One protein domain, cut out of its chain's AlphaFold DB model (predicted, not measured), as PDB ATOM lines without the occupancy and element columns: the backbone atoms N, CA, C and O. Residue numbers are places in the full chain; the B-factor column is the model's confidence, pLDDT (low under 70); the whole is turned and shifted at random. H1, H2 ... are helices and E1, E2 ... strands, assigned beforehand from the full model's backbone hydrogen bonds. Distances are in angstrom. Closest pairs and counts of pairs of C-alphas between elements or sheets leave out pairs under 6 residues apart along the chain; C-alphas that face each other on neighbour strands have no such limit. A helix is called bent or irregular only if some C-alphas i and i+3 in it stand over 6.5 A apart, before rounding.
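AT A GLANCE: This is residues 29 to 75 and 88 to 107 of the 118 residues of an uncharacterized protein of Aspergillus sclerotiicarbonarius (strain CBS 121057 / IBT 28362) (UniProt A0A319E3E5). A long bent hairpin of two strands, E2 and E3, with the short strand E1 beside the first part of E2, makes a three-stranded sheet, and the two short helices H1 and H2 lie away from it toward the other end of a loose, flat outline. Between E1 and E2 the chain swings out from the sheet in a long loop, residues 33 to 47, and folds back; at the helical end, residues 98 to 103 stick out. The printed part has 67 residues with three named strands and then two named helices, in the order E1, E2, E3, H1, H2. The sheet, order E1, E2, E3, is antiparallel throughout, and the class is mixed, helices and strands. The whole is loose, with a radius of gyration of the C-alphas of 15.5 A and spans of 42 by 32 by 16 A.

HOW THE PARTS SIT: The sheet is a meander, each strand the antiparallel neighbour of the one before: E1, residues 29 to 32, E2, residues 48 to 57, and E3, residues 63 to 70. E2 is the inner strand and bends by 60 degrees at residue 53. E2 and E3 form a hairpin, their directions at 159 degrees; C-alphas 57 and 63 face each other at 4.5 A, and N 51 and O 68 are within hydrogen-bond range at 2.9 A, as are N 56 and O 64 at 2.8 A. E1 and E2 also form a hairpin, at 148 degrees; C-alphas 29 and 51 face each other at 4.4 A, and N 32 and O 48 are within hydrogen-bond range at 2.8 A. H1, residues 93 to 100, and H2, residues 102 to 106, are not on the sheet. H1 and H2 only just touch, with 3 pairs of C-alphas within 8 A, and only at the corner by their link; their closest C-alphas, those of Leu 97 and Asp 104, are 5.1 A apart. E1 and E2 are each apart from both helices, and E3 is apart from H2. In H1 every O i to N i+4 pair is within hydrogen-bond range; in H2 0 of 1 is, while 2 of 2 O i to N i+3 pairs are.

IN THESE COORDINATES: E2 measures 24.6 A from C-alpha 48 at (38.546, 78.095, 76.914) to C-alpha 57 at (61.920, 77.531, 84.713). E3 measures 21.3 A, E1 10.0 A, H1 10.0 A and H2 8.2 A. H2 ends with C-alpha 106 at (35.493, 105.394, 76.249); it is neither bent nor irregular, but only just: C-alphas 102 and 105 are 6.1 A apart.

THE WHOLE: The two C-alphas farthest apart, those of Gly 75 and Pro 102, are 43.2 A from each other. Residues 76 to 87 are not printed, and C-alphas 75 and 88 are 30.4 A apart across this cut, which falls in the link from E3 to H1. The link from E1 to E2 is long, with 15 residues. The mean pLDDT of the printed part is 92.1; residues 74 to 75 are under 70.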
ATOM      1  N   SER A  29      43.457  73.180  86.579       97.00
ATOM      2  CA  SER A  29      42.924  73.415  85.238       97.00
ATOM      3  C   SER A  29      41.404  73.509  85.288       97.00
ATOM      4  O   SER A  29      40.760  72.763  86.026       97.00
ATOM      5  N   GLU A  30      40.823  74.414  84.509       96.38
ATOM      6  CA  GLU A  30      39.373  74.565  84.385       96.38
ATOM      7  C   GLU A  30      38.953  74.912  82.956       96.38
ATOM      8  O   GLU A  30      39.765  75.356  82.146       96.38
ATOM      9  N   ILE A  31      37.673  74.697  82.648       96.50
ATOM     10  CA  ILE A  31      37.069  75.105  81.379       96.50
ATOM     11  C   ILE A  31      36.140  76.282  81.655       96.50
ATOM     12  O   ILE A  31      35.163  76.155  82.395       96.50
ATOM     13  N   LEU A  32      36.420  77.416  81.024       96.75
ATOM     14  CA  LEU A  32      35.478  78.519  80.915       96.75
ATOM     15  C   LEU A  32      34.564  78.231  79.727       96.75
ATOM     16  O   LEU A  32      34.994  78.312  78.578       96.75
ATOM     17  N   ALA A  33      33.322  77.847  80.008       97.00
ATOM     18  CA  ALA A  33      32.375  77.446  78.975       97.00
ATOM     19  C   ALA A  33      31.916  78.637  78.120       97.00
ATOM     20  O   ALA A  33      31.742  79.759  78.610       97.00
ATOM     21  N   LYS A  34      31.630  78.377  76.847       97.06
ATOM     22  CA  LYS A  34      30.953  79.297  75.938       97.06
ATOM     23  C   LYS A  34      29.662  79.818  76.571       97.06
ATOM     24  O   LYS A  34      28.885  79.066  77.154       97.06
ATOM     25  N   GLY A  35      29.420  81.118  76.439       97.00
ATOM     26  CA  GLY A  35      28.260  81.798  77.017       97.00
ATOM     27  C   GLY A  35      28.401  82.138  78.503       97.00
ATOM     28  O   GLY A  35      27.607  82.933  79.007       97.00
ATOM     29  N   SER A  36      29.417  81.614  79.202       96.56
ATOM     30  CA  SER A  36      29.745  82.094  80.546       96.56
ATOM     31  C   SER A  36      30.215  83.551  80.498       96.56
ATOM     32  O   SER A  36      30.766  84.009  79.497       96.56
ATOM     33  N   ALA A  37      29.970  84.282  81.581       94.69
ATOM     34  CA  ALA A  37      30.360  85.678  81.748       94.69
ATOM     35  C   ALA A  37      31.284  85.789  82.970       94.69
ATOM     36  O   ALA A  37      30.817  86.149  84.059       94.69
ATOM     37  N   PRO A  38      32.577  85.426  82.846       90.69
ATOM     38  CA  PRO A  38      33.517  85.611  83.945       90.69
ATOM     39  C   PRO A  38      33.499  87.082  84.384       90.69
ATOM     40  O   PRO A  38      33.331  87.988  83.570       90.69
ATOM     41  N   PHE A  39      33.594  87.317  85.694       89.94
ATOM     42  CA  PHE A  39      33.483  88.655  86.296       89.94
ATOM     43  C   PHE A  39      32.164  89.398  86.009       89.94
ATOM     44  O   PHE A  39      32.115  90.614  86.164       89.94
ATOM     45  N   ASN A  40      31.098  88.685  85.618       92.19
ATOM     46  CA  ASN A  40      29.822  89.278  85.201       92.19
ATOM     47  C   ASN A  40      29.985  90.297  84.050       92.19
ATOM     48  O   ASN A  40      29.309  91.323  84.018       92.19
ATOM     49  N   ALA A  41      30.926  90.024  83.139       93.25
ATOM     50  CA  ALA A  41      31.284  90.895  82.022       93.25
ATOM     51  C   ALA A  41      30.832  90.300  80.674       93.25
ATOM     52  O   ALA A  41      29.787  89.649  80.581       93.25
ATOM     53  N   ARG A  42      31.593  90.524  79.594       95.44
ATOM     54  CA  ARG A  42      31.256  89.995  78.268       95.44
ATOM     55  C   ARG A  42      31.186  88.466  78.268       95.44
ATOM     56  O   ARG A  42      32.114  87.795  78.715       95.44
ATOM     57  N   GLN A  43      30.120  87.930  77.675       97.00
ATOM     58  CA  GLN A  43      29.976  86.494  77.459       97.00
ATOM     59  C   GLN A  43      31.049  85.951  76.512       97.00
ATOM     60  O   GLN A  43      31.340  86.544  75.468       97.00
ATOM     61  N   LEU A  44      31.602  84.790  76.860       96.50
ATOM     62  CA  LEU A  44      32.630  84.136  76.063       96.50
ATOM     63  C   LEU A  44      32.037  83.531  74.777       96.50
ATOM     64  O   LEU A  44      31.021  82.834  74.837       96.50
ATOM     65  N   PRO A  45      32.665  83.745  73.607       95.56
ATOM     66  CA  PRO A  45      32.163  83.222  72.334       95.56
ATOM     67  C   PRO A  45      32.493  81.736  72.112       95.56
ATOM     68  O   PRO A  45      31.911  81.105  71.224       95.56
ATOM     69  N   CYS A  46      33.407  81.177  72.902       94.88
ATOM     70  CA  CYS A  46      33.896  79.807  72.809       94.88
ATOM     71  C   CYS A  46      34.289  79.271  74.190       94.88
ATOM     72  O   CYS A  46      34.410  80.035  75.149       94.88
ATOM     73  N   ASP A  47      34.481  77.957  74.260       95.94
ATOM     74  CA  ASP A  47      35.090  77.305  75.412       95.94
ATOM     75  C   ASP A  47      36.588  77.640  75.469       95.94
ATOM     76  O   ASP A  47      37.253  77.731  74.433       95.94
ATOM     77  N   ILE A  48      37.127  77.805  76.677       96.06
ATOM     78  CA  ILE A  48      38.546  78.095  76.914       96.06
ATOM     79  C   ILE A  48      39.044  77.202  78.045       96.06
ATOM     80  O   ILE A  48      38.486  77.224  79.140       96.06
ATOM     81  N   VAL A  49      40.116  76.452  77.807       95.69
ATOM     82  CA  VAL A  49      40.853  75.769  78.873       95.69
ATOM     83  C   VAL A  49      41.808  76.768  79.507       95.69
ATOM     84  O   VAL A  49      42.588  77.417  78.804       95.69
ATOM     85  N   VAL A  50      41.747  76.873  80.830       95.88
ATOM     86  CA  VAL A  50      42.648  77.692  81.633       95.88
ATOM     87  C   VAL A  50      43.460  76.786  82.539       95.88
ATOM     88  O   VAL A  50      42.901  76.053  83.350       95.88
ATOM     89  N   GLU A  51      44.779  76.841  82.412       96.44
ATOM     90  CA  GLU A  51      45.715  76.154  83.300       96.44
ATOM     91  C   GLU A  51      46.382  77.199  84.187       96.44
ATOM     92  O   GLU A  51      47.065  78.100  83.695       96.44
ATOM     93  N   HIS A  52      46.142  77.113  85.492       96.00
ATOM     94  CA  HIS A  52      46.624  78.089  86.454       96.00
ATOM     95  C   HIS A  52      47.959  77.700  87.062       96.00
ATOM     96  O   HIS A  52      48.154  76.564  87.483       96.00
ATOM     97  N   ASP A  53      48.816  78.706  87.227       95.75
ATOM     98  CA  ASP A  53      50.100  78.592  87.920       95.75
ATOM     99  C   ASP A  53      51.024  77.516  87.327       95.75
ATOM    100  O   ASP A  53      51.702  76.778  88.041       95.75
ATOM    101  N   VAL A  54      51.098  77.463  85.996       96.69
ATOM    102  CA  VAL A  54      52.051  76.614  85.282       96.69
ATOM    103  C   VAL A  54      53.460  77.166  85.485       96.69
ATOM    104  O   VAL A  54      53.744  78.329  85.184       96.69
ATOM    105  N   GLY A  55      54.350  76.337  86.033       96.25
ATOM    106  CA  GLY A  55      55.726  76.715  86.338       96.25
ATOM    107  C   GLY A  55      56.624  76.717  85.103       96.25
ATOM    108  O   GLY A  55      56.837  75.683  84.475       96.25
ATOM    109  N   LEU A  56      57.220  77.867  84.803       94.50
ATOM    110  CA  LEU A  56      58.247  78.039  83.783       94.50
ATOM    111  C   LEU A  56      59.596  78.296  84.449       94.50
ATOM    112  O   LEU A  56      59.791  79.298  85.141       94.50
ATOM    113  N   ARG A  57      60.547  77.387  84.229       97.06
ATOM    114  CA  ARG A  57      61.920  77.531  84.713       97.06
ATOM    115  C   ARG A  57      62.689  78.471  83.790       97.06
ATOM    116  O   ARG A  57      62.847  78.172  82.607       97.06
ATOM    117  N   VAL A  58      63.178  79.587  84.320       95.06
ATOM    118  CA  VAL A  58      64.032  80.509  83.560       95.06
ATOM    119  C   VAL A  58      65.514  80.186  83.776       95.06
ATOM    120  O   VAL A  58      65.874  79.335  84.588       95.06
ATOM    121  N   ARG A  59      66.384  80.820  82.980       97.81
ATOM    122  CA  ARG A  59      67.810  80.455  82.831       97.81
ATOM    123  C   ARG A  59      68.616  80.461  84.132       97.81
ATOM    124  O   ARG A  59      69.558  79.689  84.246       97.81
ATOM    125  N   ASP A  60      68.268  81.326  85.076       97.00
ATOM    126  CA  ASP A  60      68.945  81.452  86.376       97.00
ATOM    127  C   ASP A  60      68.472  80.412  87.404       97.00
ATOM    128  O   ASP A  60      68.962  80.374  88.529       97.00
ATOM    129  N   GLY A  61      67.514  79.562  87.035       97.19
ATOM    130  CA  GLY A  61      66.910  78.638  87.969       97.19
ATOM    131  C   GLY A  61      65.912  79.303  88.922       97.19
ATOM    132  O   GLY A  61      65.749  78.847  90.052       97.19
ATOM    133  N   VAL A  62      65.195  80.336  88.498       96.69
ATOM    134  CA  VAL A  62      63.946  80.766  89.138       96.69
ATOM    135  C   VAL A  62      62.759  80.157  88.390       96.69
ATOM    136  O   VAL A  62      62.809  79.922  87.181       96.69
ATOM    137  N   THR A  63      61.685  79.849  89.115       95.62
ATOM    138  CA  THR A  63      60.416  79.406  88.520       95.62
ATOM    139  C   THR A  63      59.434  80.569  88.526       95.62
ATOM    140  O   THR A  63      59.123  81.112  89.584       95.62
ATOM    141  N   ILE A  64      58.945  80.946  87.346       93.50
ATOM    142  CA  ILE A  64      57.881  81.937  87.167       93.50
ATOM    143  C   ILE A  64      56.585  81.189  86.872       93.50
ATOM    144  O   ILE A  64      56.588  80.243  86.092       93.50
ATOM    145  N   TYR A  65      55.481  81.618  87.471       93.88
ATOM    146  CA  TYR A  65      54.176  80.994  87.273       93.88
ATOM    147  C   TYR A  65      53.326  81.793  86.291       93.88
ATOM    148  O   TYR A  65      53.159  83.008  86.451       93.88
ATOM    149  N   VAL A  66      52.780  81.110  85.289       94.50
ATOM    150  CA  VAL A  66      51.919  81.694  84.255       94.50
ATOM    151  C   VAL A  66      50.550  81.030  84.252       94.50
ATOM    152  O   VAL A  66      50.403  79.904  84.718       94.50
ATOM    153  N   ASP A  67      49.556  81.736  83.720       94.69
ATOM    154  CA  ASP A  67      48.273  81.131  83.368       94.69
ATOM    155  C   ASP A  67      48.246  80.915  81.852       94.69
ATOM    156  O   ASP A  67      48.638  81.809  81.096       94.69
ATOM    157  N   ILE A  68      47.823  79.732  81.408       94.62
ATOM    158  CA  ILE A  68      47.727  79.374  79.988       94.62
ATOM    159  C   ILE A  68      46.255  79.329  79.604       94.62
ATOM    160  O   ILE A  68      45.486  78.580  80.197       94.62
ATOM    161  N   TYR A  69      45.888  80.108  78.590       94.62
ATOM    162  CA  TYR A  69      44.557  80.118  77.989       94.62
ATOM    163  C   TYR A  69      44.664  79.502  76.600       94.62
ATOM    164  O   TYR A  69      45.430  79.991  75.765       94.62
ATOM    165  N   ARG A  70      43.921  78.427  76.343       93.94
ATOM    166  CA  ARG A  70      43.971  77.714  75.061       93.94
ATOM    167  C   ARG A  70      42.609  77.134  74.676       93.94
ATOM    168  O   ARG A  70      41.771  76.925  75.554       93.94
ATOM    169  N   PRO A  71      42.375  76.846  73.386       93.06
ATOM    170  CA  PRO A  71      41.199  76.093  72.969       93.06
ATOM    171  C   PRO A  71      41.133  74.711  73.655       93.06
ATOM    172  O   PRO A  71      42.188  74.139  73.964       93.06
ATOM    173  N   PRO A  72      39.925  74.156  73.869       90.38
ATOM    174  CA  PRO A  72      39.749  72.754  74.232       90.38
ATOM    175  C   PRO A  72      40.400  71.843  73.192       90.38
ATOM    176  O   PRO A  72      40.483  72.199  72.017       90.38
ATOM    177  N   ASP A  73      40.890  70.690  73.639       77.56
ATOM    178  CA  ASP A  73      41.774  69.822  72.860       77.56
ATOM    179  C   ASP A  73      41.232  69.502  71.454       77.56
ATOM    180  O   ASP A  73      40.194  68.864  71.294       77.56
ATOM    181  N   GLY A  74      41.986  69.931  70.434       63.81
ATOM    182  CA  GLY A  74      41.765  69.623  69.014       63.81
ATOM    183  C   GLY A  74      43.002  69.056  68.304       63.81
ATOM    184  O   GLY A  74      43.015  68.958  67.084       63.81
ATOM    185  N   GLY A  75      44.069  68.715  69.039       68.00
ATOM    186  CA  GLY A  75      45.309  68.136  68.493       68.00
ATOM    187  C   GLY A  75      46.177  69.077  67.641       68.00
ATOM    188  O   GLY A  75      47.340  68.767  67.384       68.00
ATOM    189  N   GLY A  88      51.804  91.585  88.127       83.44
ATOM    190  CA  GLY A  88      51.088  90.341  88.411       83.44
ATOM    191  C   GLY A  88      50.192  89.869  87.261       83.44
ATOM    192  O   GLY A  88      50.058  90.531  86.235       83.44
ATOM    193  N   LYS A  89      49.606  88.677  87.431       86.75
ATOM    194  CA  LYS A  89      48.810  87.977  86.399       86.75
ATOM    195  C   LYS A  89      47.296  87.969  86.642       86.75
ATOM    196  O   LYS A  89      46.566  87.401  85.847       86.75
ATOM    197  N   LYS A  90      46.835  88.529  87.767       86.25
ATOM    198  CA  LYS A  90      45.426  88.459  88.206       86.25
ATOM    199  C   LYS A  90      44.701  89.808  88.230       86.25
ATOM    200  O   LYS A  90      43.503  89.841  88.493       86.25
ATOM    201  N   LEU A  91      45.404  90.910  87.971       84.38
ATOM    202  CA  LEU A  91      44.753  92.195  87.738       84.38
ATOM    203  C   LEU A  91      44.185  92.191  86.314       84.38
ATOM    204  O   LEU A  91      44.939  91.980  85.365       84.38
ATOM    205  N   ASN A  92      42.875  92.395  86.186       86.62
ATOM    206  CA  ASN A  92      42.189  92.385  84.898       86.62
ATOM    207  C   ASN A  92      41.925  93.796  84.369       86.62
ATOM    208  O   ASN A  92      41.951  94.770  85.128       86.62
ATOM    209  N   GLY A  93      41.623  93.885  83.073       87.00
ATOM    210  CA  GLY A  93      41.424  95.177  82.427       87.00
ATOM    211  C   GLY A  93      40.204  95.970  82.852       87.00
ATOM    212  O   GLY A  93      40.234  97.192  82.810       87.00
ATOM    213  N   ILE A  94      39.168  95.314  83.376       89.25
ATOM    214  CA  ILE A  94      38.007  96.024  83.931       89.25
ATOM    215  C   ILE A  94      38.457  96.908  85.097       89.25
ATOM    216  O   ILE A  94      38.252  98.116  85.086       89.25
ATOM    217  N   LYS A  95      39.141  96.313  86.081       85.75
ATOM    218  CA  LYS A  95      39.585  97.038  87.275       85.75
ATOM    219  C   LYS A  95      40.758  97.974  86.990       85.75
ATOM    220  O   LYS A  95      40.898  99.001  87.648       85.75
ATOM    221  N   PHE A  96      41.636  97.598  86.062       87.56
ATOM    222  CA  PHE A  96      42.777  98.429  85.694       87.56
ATOM    223  C   PHE A  96      42.331  99.716  84.995       87.56
ATOM    224  O   PHE A  96      42.771 100.789  85.404       87.56
ATOM    225  N   LEU A  97      41.446  99.629  83.997       90.12
ATOM    226  CA  LEU A  97      40.961 100.807  83.280       90.12
ATOM    227  C   LEU A  97      40.165 101.736  84.199       90.12
ATOM    228  O   LEU A  97      40.461 102.929  84.218       90.12
ATOM    229  N   GLU A  98      39.283 101.195  85.039       88.25
ATOM    230  CA  GLU A  98      38.531 101.985  86.025       88.25
ATOM    231  C   GLU A  98      39.467 102.769  86.967       88.25
ATOM    232  O   GLU A  98      39.216 103.925  87.306       88.25
ATOM    233  N   MET A  99      40.580 102.154  87.384       87.44
ATOM    234  CA  MET A  99      41.532 102.754  88.322       87.44
ATOM    235  C   MET A  99      42.493 103.753  87.667       87.44
ATOM    236  O   MET A  99      42.867 104.746  88.291       87.44
ATOM    237  N   MET A 100      42.968 103.452  86.459       88.06
ATOM    238  CA  MET A 100      44.126 104.122  85.856       88.06
ATOM    239  C   MET A 100      43.760 105.047  84.699       88.06
ATOM    240  O   MET A 100      44.619 105.797  84.231       88.06
ATOM    241  N   THR A 101      42.521 104.994  84.205       89.38
ATOM    242  CA  THR A 101      42.125 105.698  82.985       89.38
ATOM    243  C   THR A 101      40.831 106.488  83.166       89.38
ATOM    244  O   THR A 101      39.858 105.962  83.701       89.38
ATOM    245  N   PRO A 102      40.764 107.754  82.712       91.56
ATOM    246  CA  PRO A 102      39.504 108.486  82.692       91.56
ATOM    247  C   PRO A 102      38.475 107.795  81.790       91.56
ATOM    248  O   PRO A 102      38.785 107.442  80.649       91.56
ATOM    249  N   TYR A 103      37.241 107.669  82.283       90.75
ATOM    250  CA  TYR A 103      36.079 107.192  81.521       90.75
ATOM    251  C   TYR A 103      36.270 105.823  80.839       90.75
ATOM    252  O   TYR A 103      35.747 105.624  79.744       90.75
ATOM    253  N   ASP A 104      37.055 104.910  81.425       89.94
ATOM    254  CA  ASP A 104      37.371 103.587  80.853       89.94
ATOM    255  C   ASP A 104      37.897 103.655  79.408       89.94
ATOM    256  O   ASP A 104      37.609 102.794  78.575       89.94
ATOM    257  N   MET A 105      38.609 104.738  79.070       91.75
ATOM    258  CA  MET A 105      39.056 105.040  77.704       91.75
ATOM    259  C   MET A 105      37.917 105.066  76.663       91.75
ATOM    260  O   MET A 105      38.140 104.846  75.471       91.75
ATOM    261  N   GLY A 106      36.685 105.347  77.095       92.38
ATOM    262  CA  GLY A 106      35.493 105.394  76.249       92.38
ATOM    263  C   GLY A 106      34.933 104.021  75.867       92.38
ATOM    264  O   GLY A 106      34.102 103.931  74.958       92.38
ATOM    265  N   LEU A 107      35.374 102.944  76.524       91.81
ATOM    266  CA  LEU A 107      34.826 101.614  76.287       91.81
ATOM    267  C   LEU A 107      33.371 101.527  76.757       91.81
ATOM    268  O   LEU A 107      32.989 102.020  77.815       91.81
TER     269      LEU A 107